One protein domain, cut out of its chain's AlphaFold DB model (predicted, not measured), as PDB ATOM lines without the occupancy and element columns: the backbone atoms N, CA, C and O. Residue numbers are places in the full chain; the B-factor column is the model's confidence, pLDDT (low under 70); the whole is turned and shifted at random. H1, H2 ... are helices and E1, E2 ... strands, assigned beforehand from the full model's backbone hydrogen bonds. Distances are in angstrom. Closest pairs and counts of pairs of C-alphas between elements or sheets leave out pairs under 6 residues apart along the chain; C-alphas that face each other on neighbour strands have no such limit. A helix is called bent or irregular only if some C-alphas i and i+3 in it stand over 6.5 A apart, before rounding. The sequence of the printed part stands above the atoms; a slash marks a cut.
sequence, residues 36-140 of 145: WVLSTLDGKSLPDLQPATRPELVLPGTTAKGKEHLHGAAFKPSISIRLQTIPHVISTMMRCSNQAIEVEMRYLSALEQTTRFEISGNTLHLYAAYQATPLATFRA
ATOM      1  N   TRP A  36     -50.676  30.806  20.970       84.62
ATOM      2  CA  TRP A  36     -50.916  30.174  22.260       84.62
ATOM      3  C   TRP A  36     -51.952  30.972  23.052       84.62
ATOM      4  O   TRP A  36     -51.802  32.178  23.208       84.62
ATOM      5  N   VAL A  37     -52.987  30.315  23.572       87.12
ATOM      6  CA  VAL A  37     -54.056  30.934  24.372       87.12
ATOM      7  C   VAL A  37     -53.849  30.594  25.842       87.12
ATOM      8  O   VAL A  37     -53.651  29.422  26.183       87.12
ATOM      9  N   LEU A  38     -53.891  31.597  26.721       87.38
ATOM     10  CA  LEU A  38     -53.697  31.410  28.156       87.38
ATOM     11  C   LEU A  38     -54.790  30.500  28.739       87.38
ATOM     12  O   LEU A  38     -55.984  30.689  28.503       87.38
ATOM     13  N   SER A  39     -54.367  29.498  29.506       89.69
ATOM     14  CA  SER A  39     -55.241  28.504  30.135       89.69
ATOM     15  C   SER A  39     -55.202  28.596  31.655       89.69
ATOM     16  O   SER A  39     -56.244  28.485  32.298       89.69
ATOM     17  N   THR A  40     -54.013  28.779  32.232       92.06
ATOM     18  CA  THR A  40     -53.829  28.924  33.680       92.06
ATOM     19  C   THR A  40     -52.801  30.000  33.978       92.06
ATOM     20  O   THR A  40     -51.823  30.138  33.241       92.06
ATOM     21  N   LEU A  41     -52.979  30.679  35.104       91.50
ATOM     22  CA  LEU A  41     -52.088  31.715  35.606       91.50
ATOM     23  C   LEU A  41     -51.905  31.520  37.113       91.50
ATOM     24  O   LEU A  41     -52.884  31.291  37.821       91.50
ATOM     25  N   ASP A  42     -50.663  31.540  37.591       89.75
ATOM     26  CA  ASP A  42     -50.298  31.279  38.992       89.75
ATOM     27  C   ASP A  42     -50.862  29.945  39.522       89.75
ATOM     28  O   ASP A  42     -51.354  29.842  40.647       89.75
ATOM     29  N   GLY A  43     -50.874  28.919  38.666       86.62
ATOM     30  CA  GLY A  43     -51.457  27.609  38.975       86.62
ATOM     31  C   GLY A  43     -52.988  27.584  39.091       86.62
ATOM     32  O   GLY A  43     -53.551  26.529  39.376       86.62
ATOM     33  N   LYS A  44     -53.681  28.704  38.852       88.56
ATOM     34  CA  LYS A  44     -55.147  28.806  38.885       88.56
ATOM     35  C   LYS A  44     -55.719  28.834  37.471       88.56
ATOM     36  O   LYS A  44     -55.154  29.452  36.567       88.56
ATOM     37  N   SER A  45     -56.866  28.184  37.278       88.69
ATOM     38  CA  SER A  45     -57.647  28.351  36.051       88.69
ATOM     39  C   SER A  45     -58.082  29.802  35.911       88.69
ATOM     40  O   SER A  45     -58.420  30.454  36.903       88.69
ATOM     41  N   LEU A  46     -58.088  30.298  34.676       83.94
ATOM     42  CA  LEU A  46     -58.691  31.595  34.410       83.94
ATOM     43  C   LEU A  46     -60.178  31.548  34.787       83.94
ATOM     44  O   LEU A  46     -60.829  30.519  34.575       83.94
ATOM     45  N   PRO A  47     -60.722  32.641  35.334       82.12
ATOM     46  CA  PRO A  47     -62.154  32.733  35.545       82.12
ATOM     47  C   PRO A  47     -62.867  32.800  34.181       82.12
ATOM     48  O   PRO A  47     -62.202  32.872  33.145       82.12
ATOM     49  N   ASP A  48     -64.201  32.744  34.155       80.31
ATOM     50  CA  ASP A  48     -64.950  32.697  32.892       80.31
ATOM     51  C   ASP A  48     -64.819  34.016  32.110       80.31
ATOM     52  O   ASP A  48     -65.575  34.972  32.281       80.31
ATOM     53  N   LEU A  49     -63.758  34.090  31.310       71.44
ATOM     54  CA  LEU A  49     -63.454  35.174  30.395       71.44
ATOM     55  C   LEU A  49     -63.998  34.805  29.022       71.44
ATOM     56  O   LEU A  49     -63.743  33.700  28.520       71.44
ATOM     57  N   GLN A  50     -64.666  35.771  28.385       67.94
ATOM     58  CA  GLN A  50     -65.061  35.660  26.987       67.94
ATOM     59  C   GLN A  50     -63.835  35.259  26.152       67.94
ATOM     60  O   GLN A  50     -62.754  35.810  26.382       67.94
ATOM     61  N   PRO A  51     -63.964  34.349  25.172       68.00
ATOM     62  CA  PRO A  51     -62.825  33.871  24.389       68.00
ATOM     63  C   PRO A  51     -61.966  34.999  23.801       68.00
ATOM     64  O   PRO A  51     -60.746  34.930  23.872       68.00
ATOM     65  N   ALA A  52     -62.598  36.079  23.325       65.94
ATOM     66  CA  ALA A  52     -61.923  37.248  22.754       65.94
ATOM     67  C   ALA A  52     -61.126  38.096  23.769       65.94
ATOM     68  O   ALA A  52     -60.339  38.944  23.367       65.94
ATOM     69  N   THR A  53     -61.336  37.885  25.070       68.88
ATOM     70  CA  THR A  53     -60.645  38.593  26.165       68.88
ATOM     71  C   THR A  53     -59.575  37.737  26.840       68.88
ATOM     72  O   THR A  53     -58.980  38.157  27.829       68.88
ATOM     73  N   ARG A  54     -59.336  36.514  26.346       72.25
ATOM     74  CA  ARG A  54     -58.282  35.655  26.886       72.25
ATOM     75  C   ARG A  54     -56.928  36.105  26.342       72.25
ATOM     76  O   ARG A  54     -56.796  36.226  25.125       72.25
ATOM     77  N   PRO A  55     -55.915  36.299  27.203       78.12
ATOM     78  CA  PRO A  55     -54.586  36.659  26.736       78.12
ATOM     79  C   PRO A  55     -54.016  35.615  25.770       78.12
ATOM     80  O   PRO A  55     -54.089  34.407  26.021       78.12
ATOM     81  N   GLU A  56     -53.418  36.092  24.681       78.88
ATOM     82  CA  GLU A  56     -52.706  35.268  23.706       78.88
ATOM     83  C   GLU A  56     -51.211  35.599  23.695       78.88
ATOM     84  O   GLU A  56     -50.788  36.725  23.970       78.88
ATOM     85  N   LEU A  57     -50.405  34.603  23.341       76.81
ATOM     86  CA  LEU A  57     -48.974  34.729  23.125       76.81
ATOM     87  C   LEU A  57     -48.619  34.185  21.741       76.81
ATOM     88  O   LEU A  57     -49.011  33.076  21.374       76.81
ATOM     89  N   VAL A  58     -47.853  34.965  20.977       75.06
ATOM     90  CA  VAL A  58     -47.334  34.551  19.672       75.06
ATOM     91  C   VAL A  58     -45.827  34.350  19.774       75.06
ATOM     92  O   VAL A  58     -45.093  35.294  20.061       75.06
ATOM     93  N   LEU A  59     -45.365  33.125  19.532       70.50
ATOM     94  CA  LEU A  59     -43.945  32.785  19.461       70.50
ATOM     95  C   LEU A  59     -43.570  32.506  17.997       70.50
ATOM     96  O   LEU A  59     -44.267  31.733  17.331       70.50
ATOM     97  N   PRO A  60     -42.496  33.115  17.457       62.88
ATOM     98  CA  PRO A  60     -42.048  32.801  16.108       62.88
ATOM     99  C   PRO A  60     -41.595  31.334  16.044       62.88
ATOM    100  O   PRO A  60     -40.879  30.853  16.917       62.88
ATOM    101  N   GLY A  61     -42.005  30.604  14.999       54.28
ATOM    102  CA  GLY A  61     -41.810  29.145  14.895       54.28
ATOM    103  C   GLY A  61     -40.351  28.666  14.946       54.28
ATOM    104  O   GLY A  61     -40.097  27.484  15.153       54.28
ATOM    105  N   THR A  62     -39.383  29.577  14.819       52.22
ATOM    106  CA  THR A  62     -37.947  29.287  14.912       52.22
ATOM    107  C   THR A  62     -37.424  29.140  16.345       52.22
ATOM    108  O   THR A  62     -36.302  28.676  16.507       52.22
ATOM    109  N   THR A  63     -38.193  29.508  17.383       52.50
ATOM    110  CA  THR A  63     -37.733  29.498  18.796       52.50
ATOM    111  C   THR A  63     -38.099  28.230  19.572       52.50
ATOM    112  O   THR A  63     -37.961  28.186  20.786       52.50
ATOM    113  N   ALA A  64     -38.655  27.215  18.912       48.91
ATOM    114  CA  ALA A  64     -39.438  26.192  19.600       48.91
ATOM    115  C   ALA A  64     -38.903  24.764  19.412       48.91
ATOM    116  O   ALA A  64     -39.670  23.808  19.271       48.91
ATOM    117  N   LYS A  65     -37.577  24.587  19.483       48.69
ATOM    118  CA  LYS A  65     -36.993  23.257  19.688       48.69
ATOM    119  C   LYS A  65     -36.749  23.001  21.175       48.69
ATOM    120  O   LYS A  65     -35.668  23.249  21.663       48.69
ATOM    121  N   GLY A  66     -37.754  22.421  21.843       46.84
ATOM    122  CA  GLY A  66     -37.639  21.535  23.019       46.84
ATOM    123  C   GLY A  66     -36.757  21.972  24.201       46.84
ATOM    124  O   GLY A  66     -35.544  22.048  24.084       46.84
ATOM    125  N   LYS A  67     -37.361  22.116  25.393       46.31
ATOM    126  CA  LYS A  67     -36.671  22.349  26.686       46.31
ATOM    127  C   LYS A  67     -35.478  23.306  26.582       46.31
ATOM    128  O   LYS A  67     -34.401  23.026  27.114       46.31
ATOM    129  N   GLU A  68     -35.654  24.431  25.899       46.25
ATOM    130  CA  GLU A  68     -34.599  25.430  25.844       46.25
ATOM    131  C   GLU A  68     -34.485  26.067  27.233       46.25
ATOM    132  O   GLU A  68     -35.314  26.866  27.671       46.25
ATOM    133  N   HIS A  69     -33.453  25.665  27.974       39.62
ATOM    134  CA  HIS A  69     -32.967  26.454  29.090       39.62
ATOM    135  C   HIS A  69     -32.315  27.695  28.488       39.62
ATOM    136  O   HIS A  69     -31.162  27.645  28.063       39.62
ATOM    137  N   LEU A  70     -33.046  28.809  28.440       47.91
ATOM    138  CA  LEU A  70     -32.449  30.101  28.121       47.91
ATOM    139  C   LEU A  70     -31.552  30.521  29.297       47.91
ATOM    140  O   LEU A  70     -31.940  31.292  30.172       47.91
ATOM    141  N   HIS A  71     -30.328  29.999  29.334       35.34
ATOM    142  CA  HIS A  71     -29.255  30.604  30.109       35.34
ATOM    143  C   HIS A  71     -28.748  31.821  29.328       35.34
ATOM    144  O   HIS A  71     -28.030  31.696  28.341       35.34
ATOM    145  N   GLY A  72     -29.153  33.016  29.759       34.00
ATOM    146  CA  GLY A  72     -28.522  34.278  29.357       34.00
ATOM    147  C   GLY A  72     -29.090  34.983  28.121       34.00
ATOM    148  O   GLY A  72     -28.907  36.192  28.000       34.00
ATOM    149  N   ALA A  73     -29.848  34.316  27.250       37.34
ATOM    150  CA  ALA A  73     -30.706  35.019  26.300       37.34
ATOM    151  C   ALA A  73     -32.011  35.338  27.031       37.34
ATOM    152  O   ALA A  73     -32.848  34.467  27.214       37.34
ATOM    153  N   ALA A  74     -32.160  36.554  27.553       42.88
ATOM    154  CA  ALA A  74     -33.398  36.965  28.204       42.88
ATOM    155  C   ALA A  74     -34.598  36.576  27.322       42.88
ATOM    156  O   ALA A  74     -34.594  36.884  26.128       42.88
ATOM    157  N   PHE A  75     -35.617  35.931  27.906       45.16
ATOM    158  CA  PHE A  75     -36.971  35.971  27.365       45.16
ATOM    159  C   PHE A  75     -37.338  37.455  27.286       45.16
ATOM    160  O   PHE A  75     -37.833  38.066  28.228       45.16
ATOM    161  N   LYS A  76     -36.955  38.082  26.180       47.97
ATOM    162  CA  LYS A  76     -37.432  39.378  25.761       47.97
ATOM    163  C   LYS A  76     -38.648  39.005  24.942       47.97
ATOM    164  O   LYS A  76     -38.467  38.724  23.754       47.97
ATOM    165  N   PRO A  77     -39.866  38.944  25.522       48.50
ATOM    166  CA  PRO A  77     -41.026  39.054  24.658       48.50
ATOM    167  C   PRO A  77     -40.731  40.287  23.815       48.50
ATOM    168  O   PRO A  77     -40.322  41.322  24.360       48.50
ATOM    169  N   SER A  78     -40.752  40.125  22.491       43.22
ATOM    170  CA  SER A  78     -40.419  41.228  21.603       43.22
ATOM    171  C   SER A  78     -41.223  42.432  22.076       43.22
ATOM    172  O   SER A  78     -42.359  42.291  22.534       43.22
ATOM    173  N   ILE A  79     -40.623  43.618  22.055       43.25
ATOM    174  CA  ILE A  79     -41.303  44.833  22.512       43.25
ATOM    175  C   ILE A  79     -42.674  44.971  21.815       43.25
ATOM    176  O   ILE A  79     -43.610  45.476  22.411       43.25
ATOM    177  N   SER A  80     -42.822  44.387  20.620       41.12
ATOM    178  CA  SER A  80     -44.070  44.160  19.887       41.12
ATOM    179  C   SER A  80     -45.141  43.354  20.643       41.12
ATOM    180  O   SER A  80     -46.292  43.758  20.612       41.12
ATOM    181  N   ILE A  81     -44.800  42.265  21.345       49.03
ATOM    182  CA  ILE A  81     -45.742  41.496  22.183       49.03
ATOM    183  C   ILE A  81     -46.207  42.358  23.363       49.03
ATOM    184  O   ILE A  81     -47.403  42.480  23.591       49.03
ATOM    185  N   ARG A  82     -45.292  43.048  24.063       48.62
ATOM    186  CA  ARG A  82     -45.682  43.939  25.174       48.62
ATOM    187  C   ARG A  82     -46.487  45.157  24.698       48.62
ATOM    188  O   ARG A  82     -47.451  45.542  25.351       48.62
ATOM    189  N   LEU A  83     -46.141  45.735  23.546       43.25
ATOM    190  CA  LEU A  83     -46.831  46.883  22.944       43.25
ATOM    191  C   LEU A  83     -48.142  46.524  22.235       43.25
ATOM    192  O   LEU A  83     -48.918  47.430  21.969       43.25
ATOM    193  N   GLN A  84     -48.420  45.255  21.922       49.91
ATOM    194  CA  GLN A  84     -49.755  44.818  21.488       49.91
ATOM    195  C   GLN A  84     -50.685  44.621  22.686       49.91
ATOM    196  O   GLN A  84     -51.869  44.947  22.615       49.91
ATOM    197  N   THR A  85     -50.137  44.145  23.803       49.78
ATOM    198  CA  THR A  85     -50.892  43.890  25.027       49.78
ATOM    199  C   THR A  85     -51.261  45.187  25.760       49.78
ATOM    200  O   THR A  85     -52.423  45.377  26.098       49.78
ATOM    201  N   ILE A  86     -50.334  46.142  25.931       48.84
ATOM    202  CA  ILE A  86     -50.555  47.376  26.721       48.84
ATOM    203  C   ILE A  86     -51.703  48.279  26.199       48.84
ATOM    204  O   ILE A  86     -52.531  48.702  27.006       48.84
ATOM    205  N   PRO A  87     -51.834  48.576  24.889       50.28
ATOM    206  CA  PRO A  87     -52.958  49.352  24.362       50.28
ATOM    207  C   PRO A  87     -54.281  48.599  24.474       50.28
ATOM    208  O   PRO A  87     -55.326  49.231  24.650       50.28
ATOM    209  N   HIS A  88     -54.247  47.261  24.408       50.31
ATOM    210  CA  HIS A  88     -55.414  46.453  24.724       50.31
ATOM    211  C   HIS A  88     -55.775  46.653  26.193       50.31
ATOM    212  O   HIS A  88     -56.878  47.094  26.445       50.31
ATOM    213  N   VAL A  89     -54.850  46.520  27.149       48.72
ATOM    214  CA  VAL A  89     -55.124  46.776  28.578       48.72
ATOM    215  C   VAL A  89     -55.762  48.150  28.804       48.72
ATOM    216  O   VAL A  89     -56.804  48.235  29.442       48.72
ATOM    217  N   ILE A  90     -55.198  49.221  28.238       49.34
ATOM    218  CA  ILE A  90     -55.678  50.598  28.457       49.34
ATOM    219  C   ILE A  90     -57.052  50.847  27.800       49.34
ATOM    220  O   ILE A  90     -57.909  51.497  28.396       49.34
ATOM    221  N   SER A  91     -57.301  50.325  26.592       46.00
ATOM    222  CA  SER A  91     -58.608  50.458  25.916       46.00
ATOM    223  C   SER A  91     -59.676  49.516  26.492       46.00
ATOM    224  O   SER A  91     -60.857  49.863  26.562       46.00
ATOM    225  N   THR A  92     -59.251  48.355  26.979       46.72
ATOM    226  CA  THR A  92     -60.061  47.322  27.621       46.72
ATOM    227  C   THR A  92     -60.423  47.705  29.057       46.72
ATOM    228  O   THR A  92     -61.540  47.425  29.481       46.72
ATOM    229  N   MET A  93     -59.582  48.457  29.775       48.34
ATOM    230  CA  MET A  93     -59.910  49.044  31.086       48.34
ATOM    231  C   MET A  93     -61.179  49.919  31.067       48.34
ATOM    232  O   MET A  93     -61.812  50.077  32.103       48.34
ATOM    233  N   MET A  94     -61.600  50.441  29.904       53.06
ATOM    234  CA  MET A  94     -62.854  51.199  29.763       53.06
ATOM    235  C   MET A  94     -64.086  50.338  29.407       53.06
ATOM    236  O   MET A  94     -65.201  50.859  29.402       53.06
ATOM    237  N   ARG A  95     -63.922  49.044  29.079       53.81
ATOM    238  CA  ARG A  95     -65.011  48.159  28.596       53.81
ATOM    239  C   ARG A  95     -65.058  46.747  29.194       53.81
ATOM    240  O   ARG A  95     -66.038  46.047  28.958       53.81
ATOM    241  N   CYS A  96     -64.042  46.305  29.927       62.03
ATOM    242  CA  CYS A  96     -64.003  44.974  30.531       62.03
ATOM    243  C   CYS A  96     -64.404  44.976  32.003       62.03
ATOM    244  O   CYS A  96     -64.315  45.982  32.699       62.03
ATOM    245  N   SER A  97     -64.822  43.805  32.482       68.56
ATOM    246  CA  SER A  97     -65.068  43.583  33.903       68.56
ATOM    247  C   SER A  97     -63.765  43.693  34.706       68.56
ATOM    248  O   SER A  97     -62.685  43.363  34.210       68.56
ATOM    249  N   ASN A  98     -63.871  44.089  35.980       76.25
ATOM    250  CA  ASN A  98     -62.730  44.188  36.906       76.25
ATOM    251  C   ASN A  98     -61.879  42.903  36.949       76.25
ATOM    252  O   ASN A  98     -60.664  42.954  37.106       76.25
ATOM    253  N   GLN A  99     -62.516  41.749  36.744       77.19
ATOM    254  CA  GLN A  99     -61.872  40.440  36.726       77.19
ATOM    255  C   GLN A  99     -60.930  40.241  35.527       77.19
ATOM    256  O   GLN A  99     -59.863  39.650  35.676       77.19
ATOM    257  N   ALA A 100     -61.304  40.726  34.340       75.50
ATOM    258  CA  ALA A 100     -60.445  40.640  33.161       75.50
ATOM    259  C   ALA A 100     -59.200  41.526  33.324       75.50
ATOM    260  O   ALA A 100     -58.096  41.097  32.999       75.50
ATOM    261  N   ILE A 101     -59.361  42.712  33.922       76.81
ATOM    262  CA  ILE A 101     -58.248  43.619  34.239       76.81
ATOM    263  C   ILE A 101     -57.279  42.968  35.238       76.81
ATOM    264  O   ILE A 101     -56.066  43.033  35.057       76.81
ATOM    265  N   GLU A 102     -57.789  42.300  36.277       82.38
ATOM    266  CA  GLU A 102     -56.945  41.594  37.251       82.38
ATOM    267  C   GLU A 102     -56.135  40.460  36.599       82.38
ATOM    268  O   GLU A 102     -54.945  40.295  36.877       82.38
ATOM    269  N   VAL A 103     -56.766  39.672  35.719       83.25
ATOM    270  CA  VAL A 103     -56.076  38.618  34.959       83.25
ATOM    271  C   VAL A 103     -54.975  39.211  34.088       83.25
ATOM    272  O   VAL A 103     -53.861  38.694  34.099       83.25
ATOM    273  N   GLU A 104     -55.264  40.305  33.394       79.25
ATOM    274  CA  GLU A 104     -54.321  40.993  32.523       79.25
ATOM    275  C   GLU A 104     -53.091  41.508  33.292       79.25
ATOM    276  O   GLU A 104     -51.952  41.245  32.910       79.25
ATOM    277  N   MET A 105     -53.292  42.156  34.444       81.94
ATOM    278  CA  MET A 105     -52.187  42.650  35.276       81.94
ATOM    279  C   MET A 105     -51.298  41.521  35.809       81.94
ATOM    280  O   MET A 105     -50.069  41.622  35.777       81.94
ATOM    281  N   ARG A 106     -51.901  40.418  36.268       87.06
ATOM    282  CA  ARG A 106     -51.138  39.233  36.690       87.06
ATOM    283  C   ARG A 106     -50.399  38.593  35.521       87.06
ATOM    284  O   ARG A 106     -49.259  38.168  35.681       87.06
ATOM    285  N   TYR A 107     -51.020  38.557  34.344       85.06
ATOM    286  CA  TYR A 107     -50.407  38.017  33.137       85.06
ATOM    287  C   TYR A 107     -49.158  38.813  32.750       85.06
ATOM    288  O   TYR A 107     -48.098  38.226  32.525       85.06
ATOM    289  N   LEU A 108     -49.242  40.146  32.766       83.06
ATOM    290  CA  LEU A 108     -48.093  41.019  32.530       83.06
ATOM    291  C   LEU A 108     -46.965  40.763  33.535       83.06
ATOM    292  O   LEU A 108     -45.813  40.610  33.123       83.06
ATOM    293  N   SER A 109     -47.293  40.625  34.824       85.31
ATOM    294  CA  SER A 109     -46.307  40.298  35.860       85.31
ATOM    295  C   SER A 109     -45.649  38.932  35.628       85.31
ATOM    296  O   SER A 109     -44.426  38.808  35.714       85.31
ATOM    297  N   ALA A 110     -46.420  37.910  35.247       87.31
ATOM    298  CA  ALA A 110     -45.881  36.595  34.908       87.31
ATOM    299  C   ALA A 110     -44.911  36.667  33.716       87.31
ATOM    300  O   ALA A 110     -43.838  36.059  33.746       87.31
ATOM    301  N   LEU A 111     -45.234  37.454  32.683       83.19
ATOM    302  CA  LEU A 111     -44.340  37.670  31.543       83.19
ATOM    303  C   LEU A 111     -43.056  38.425  31.917       83.19
ATOM    304  O   LEU A 111     -42.047  38.276  31.231       83.19
ATOM    305  N   GLU A 112     -43.079  39.296  32.923       82.25
ATOM    306  CA  GLU A 112     -41.878  39.981  33.430       82.25
ATOM    307  C   GLU A 112     -40.965  39.041  34.223       82.25
ATOM    308  O   GLU A 112     -39.745  39.131  34.109       82.25
ATOM    309  N   GLN A 113     -41.547  38.108  34.976       84.56
ATOM    310  CA  GLN A 113     -40.813  37.140  35.795       84.56
ATOM    311  C   GLN A 113     -40.327  35.909  35.012       84.56
ATOM    312  O   GLN A 113     -39.509  35.133  35.508       84.56
ATOM    313  N   THR A 114     -40.844  35.697  33.800       83.44
ATOM    314  CA  THR A 114     -40.514  34.533  32.975       83.44
ATOM    315  C   THR A 114     -39.064  34.585  32.509       83.44
ATOM    316  O   THR A 114     -38.642  35.521  31.832       83.44
ATOM    317  N   THR A 115     -38.313  33.525  32.798       81.50
ATOM    318  CA  THR A 115     -36.930  33.362  32.321       81.50
ATOM    319  C   THR A 115     -36.725  32.076  31.529       81.50
ATOM    320  O   THR A 115     -35.715  31.936  30.849       81.50
ATOM    321  N   ARG A 116     -37.658  31.121  31.623       80.06
ATOM    322  CA  ARG A 116     -37.633  29.849  30.893       80.06
ATOM    323  C   ARG A 116     -39.027  29.535  30.370       80.06
ATOM    324  O   ARG A 116     -40.018  29.835  31.032       80.06
ATOM    325  N   PHE A 117     -39.095  28.860  29.231       81.19
ATOM    326  CA  PHE A 117     -40.321  28.235  28.759       81.19
ATOM    327  C   PHE A 117     -40.089  26.777  28.362       81.19
ATOM    328  O   PHE A 117     -38.964  26.350  28.111       81.19
ATOM    329  N   GLU A 118     -41.166  26.004  28.308       81.12
ATOM    330  CA  GLU A 118     -41.158  24.630  27.820       81.12
ATOM    331  C   GLU A 118     -42.376  24.400  26.936       81.12
ATOM    332  O   GLU A 118     -43.499  24.727  27.318       81.12
ATOM    333  N   ILE A 119     -42.156  23.813  25.762       79.94
ATOM    334  CA  ILE A 119     -43.228  23.378  24.871       79.94
ATOM    335  C   ILE A 119     -43.279  21.854  24.903       79.94
ATOM    336  O   ILE A 119     -42.286  21.191  24.608       79.94
ATOM    337  N   SER A 120     -44.444  21.312  25.256       81.75
ATOM    338  CA  SER A 120     -44.749  19.880  25.265       81.75
ATOM    339  C   SER A 120     -46.072  19.641  24.539       81.75
ATOM    340  O   SER A 120     -47.148  19.971  25.050       81.75
ATOM    341  N   GLY A 121     -46.001  19.094  23.321       81.62
ATOM    342  CA  GLY A 121     -47.173  18.912  22.460       81.62
ATOM    343  C   GLY A 121     -47.890  20.238  22.181       81.62
ATOM    344  O   GLY A 121     -47.290  21.194  21.694       81.62
ATOM    345  N   ASN A 122     -49.174  20.303  22.536       86.62
ATOM    346  CA  ASN A 122     -50.024  21.494  22.418       86.62
ATOM    347  C   ASN A 122     -50.019  22.374  23.680       86.62
ATOM    348  O   ASN A 122     -50.954  23.150  23.887       86.62
ATOM    349  N   THR A 123     -49.005  22.242  24.536       87.12
ATOM    350  CA  THR A 123     -48.888  23.001  25.786       87.12
ATOM    351  C   THR A 123     -47.608  23.818  25.801       87.12
ATOM    352  O   THR A 123     -46.537  23.279  25.532       87.12
ATOM    353  N   LEU A 124     -47.723  25.092  26.167       86.00
ATOM    354  CA  LEU A 124     -46.593  25.964  26.476       86.00
ATOM    355  C   LEU A 124     -46.649  26.315  27.962       86.00
ATOM    356  O   LEU A 124     -47.688  26.743  28.459       86.00
ATOM    357  N   HIS A 125     -45.528  26.159  28.652       88.44
ATOM    358  CA  HIS A 125     -45.348  26.531  30.049       88.44
ATOM    359  C   HIS A 125     -44.318  27.648  30.155       88.44
ATOM    360  O   HIS A 125     -43.263  27.566  29.528       88.44
ATOM    361  N   LEU A 126     -44.604  28.663  30.967       87.12
ATOM    362  CA  LEU A 126     -43.659  29.716  31.329       87.12
ATOM    363  C   LEU A 126     -43.258  29.561  32.791       87.12
ATOM    364  O   LEU A 126     -44.115  29.363  33.648       87.12
ATOM    365  N   TYR A 127     -41.967  29.684  33.077       86.50
ATOM    366  CA  TYR A 127     -41.397  29.499  34.404       86.50
ATOM    367  C   TYR A 127     -40.541  30.699  34.810       86.50
ATOM    368  O   TYR A 127     -39.794  31.259  33.999       86.50
ATOM    369  N   ALA A 128     -40.581  31.019  36.101       87.69
ATOM    370  CA  ALA A 128     -39.548  31.819  36.748       87.69
ATOM    371  C   ALA A 128     -38.330  30.946  37.063       87.69
ATOM    372  O   ALA A 128     -38.484  29.852  37.604       87.69
ATOM    373  N   ALA A 129     -37.132  31.464  36.788       82.69
ATOM    374  CA  ALA A 129     -35.816  30.939  37.163       82.69
ATOM    375  C   ALA A 129     -35.798  29.425  37.448       82.69
ATOM    376  O   ALA A 129     -36.068  28.624  36.560       82.69
ATOM    377  N   TYR A 130     -35.506  29.008  38.678       79.81
ATOM    378  CA  TYR A 130     -35.404  27.597  39.066       79.81
ATOM    379  C   TYR A 130     -36.723  26.994  39.572       79.81
ATOM    380  O   TYR A 130     -36.721  25.902  40.132       79.81
ATOM    381  N   GLN A 131     -37.856  27.682  39.399       86.25
ATOM    382  CA  GLN A 131     -39.143  27.180  39.870       86.25
ATOM    383  C   GLN A 131     -39.627  26.024  38.992       86.25
ATOM    384  O   GLN A 131     -39.592  26.103  37.763       86.25
ATOM    385  N   ALA A 132     -40.093  24.953  39.639       87.56
ATOM    386  CA  ALA A 132     -40.690  23.802  38.966       87.56
ATOM    387  C   ALA A 132     -42.152  24.051  38.565       87.56
ATOM    388  O   ALA A 132     -42.656  23.419  37.642       87.56
ATOM    389  N   THR A 133     -42.834  24.975  39.244       91.44
ATOM    390  CA  THR A 133     -44.222  25.334  38.945       91.44
ATOM    391  C   THR A 133     -44.261  26.411  37.862       91.44
ATOM    392  O   THR A 133     -43.538  27.406  37.974       91.44
ATOM    393  N   PRO A 134     -45.090  26.255  36.817       91.25
ATOM    394  CA  PRO A 134     -45.238  27.283  35.801       91.25
ATOM    395  C   PRO A 134     -46.009  28.494  36.341       91.25
ATOM    396  O   PRO A 134     -47.049  28.348  36.983       91.25
ATOM    397  N   LEU A 135     -45.530  29.692  36.005       91.62
ATOM    398  CA  LEU A 135     -46.244  30.956  36.207       91.62
ATOM    399  C   LEU A 135     -47.485  31.027  35.314       91.62
ATOM    400  O   LEU A 135     -48.539  31.499  35.728       91.62
ATOM    401  N   ALA A 136     -47.369  30.536  34.079       91.31
ATOM    402  CA  ALA A 136     -48.451  30.528  33.108       91.31
ATOM    403  C   ALA A 136     -48.408  29.259  32.252       91.31
ATOM    404  O   ALA A 136     -47.334  28.789  31.866       91.31
ATOM    405  N   THR A 137     -49.587  28.727  31.930       92.25
ATOM    406  CA  THR A 137     -49.744  27.623  30.977       92.25
ATOM    407  C   THR A 137     -50.687  28.041  29.867       92.25
ATOM    408  O   THR A 137     -51.757  28.600  30.122       92.25
ATOM    409  N   PHE A 138     -50.323  27.702  28.638       89.62
ATOM    410  CA  PHE A 138     -51.075  28.010  27.437       89.62
ATOM    411  C   PHE A 138     -51.399  26.740  26.671       89.62
ATOM    412  O   PHE A 138     -50.694  25.730  26.758       89.62
ATOM    413  N   ARG A 139     -52.454  26.829  25.869       90.50
ATOM    414  CA  ARG A 139     -52.824  25.821  24.883       90.50
ATOM    415  C   ARG A 139     -52.549  26.361  23.495       90.50
ATOM    416  O   ARG A 139     -52.775  27.541  23.241       90.50
ATOM    417  N   ALA A 140     -52.058  25.507  22.607       86.44
ATOM    418  CA  ALA A 140     -51.959  25.850  21.198       86.44
ATOM    419  C   ALA A 140     -53.338  26.295  20.702       86.44
ATOM    420  O   ALA A 140     -54.325  25.586  20.914       86.44
TER     421      ALA A 140
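Overview. This is residues 36 to 140 of the 145 residues of the protein "META domain-containing protein" of Hymenobacter qilianensis (UniProt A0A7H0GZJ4). A strongly twisted sheet of five strands, curled like part of a barrel, has one long helix, H2, crossing over one of its faces, and a second helix, H1, folds back beside H2 as a helical hairpin and only grazes the sheet. The long loop between E2 and H1 runs out to His 71, at one end of the longest axis. The 105 printed residues hold two named helices and five named strands, in the order E1 E2 H1 H2 E3 E4 E5; the sheet's order is E2 E1 E5 E4 E3, all antiparallel, and the class is mixed, helices and strands. The whole is compact, with a radius of gyration of the C-alphas of 13.6 A, and spans 39 by 26 by 23 A, only just rounded.

Arrangement. E1, residues 36 to 41, and E2, residues 56 to 58, form a hairpin, with N 36 and O 57 2.8 A apart, within hydrogen-bond range. On the other side of E1 is E5, residues 136 to 140, antiparallel at 149 degrees, with N 39 and O 137 2.8 A apart. E3, residues 116 to 120, E4, residues 123 to 127, and E5 form a meander, each strand the antiparallel neighbour of the one before; N 138 and O 124 are 2.8 A apart, and N 125 and O 118 are 2.8 A apart. E2 and E3 are the edge strands. H2, residues 98 to 113, is on one face of the sheet, making two layers, at a height of 9.7 A over a local plane fitted to just 6 C-alphas. It lies over E1, E5 and, only just, E4, on which 3 of its C-alphas fall, and runs across the strands, at 81 degrees to E1 on the local plane. Its closest C-alpha pair with E5 is that of Ala 110 and Ala 136, 6.8 A. H1, residues 79 to 92, only just touches H2, with 3 pairs of C-alphas within 8 A, made by residues 89 to 92 of H1 and 101 to 104 of H2; the closest C-alphas, of Val 89 and Glu 104, are 7.0 A apart. The two run opposite ways at a shallow tilt of 16 degrees. H1 only grazes the sheet, with residues 81 to 85. Every O i to N i+4 pair is within hydrogen-bond range in H2, and 8 of 10 are in H1.

Along the chain. E1 begins at C-alpha 36, (-50.916, 30.174, 22.260), and is 13.5 A long. E2 is 6.8 A long. H1 is 19.6 A long and neither bent nor irregular, but only just: C-alphas 84 and 87 are 6.3 A apart. H2, 23.0 A long, begins at C-alpha 98, (-62.730, 44.188, 36.906). E3, E4 and E5 are 13.5, 13.1 and 13.3 A long, and E5 ends at C-alpha 140, (-51.959, 25.850, 21.198).

Size, cuts and confidence. The C-alphas farthest apart, of His 71 and Arg 95, are 39.9 A apart. The printed part has no cut. The links E1 to E2 and E2 to H1 are long. Mean pLDDT of the printed part is 70.4, with residues 50 to 53 and 60 to 97 under 70.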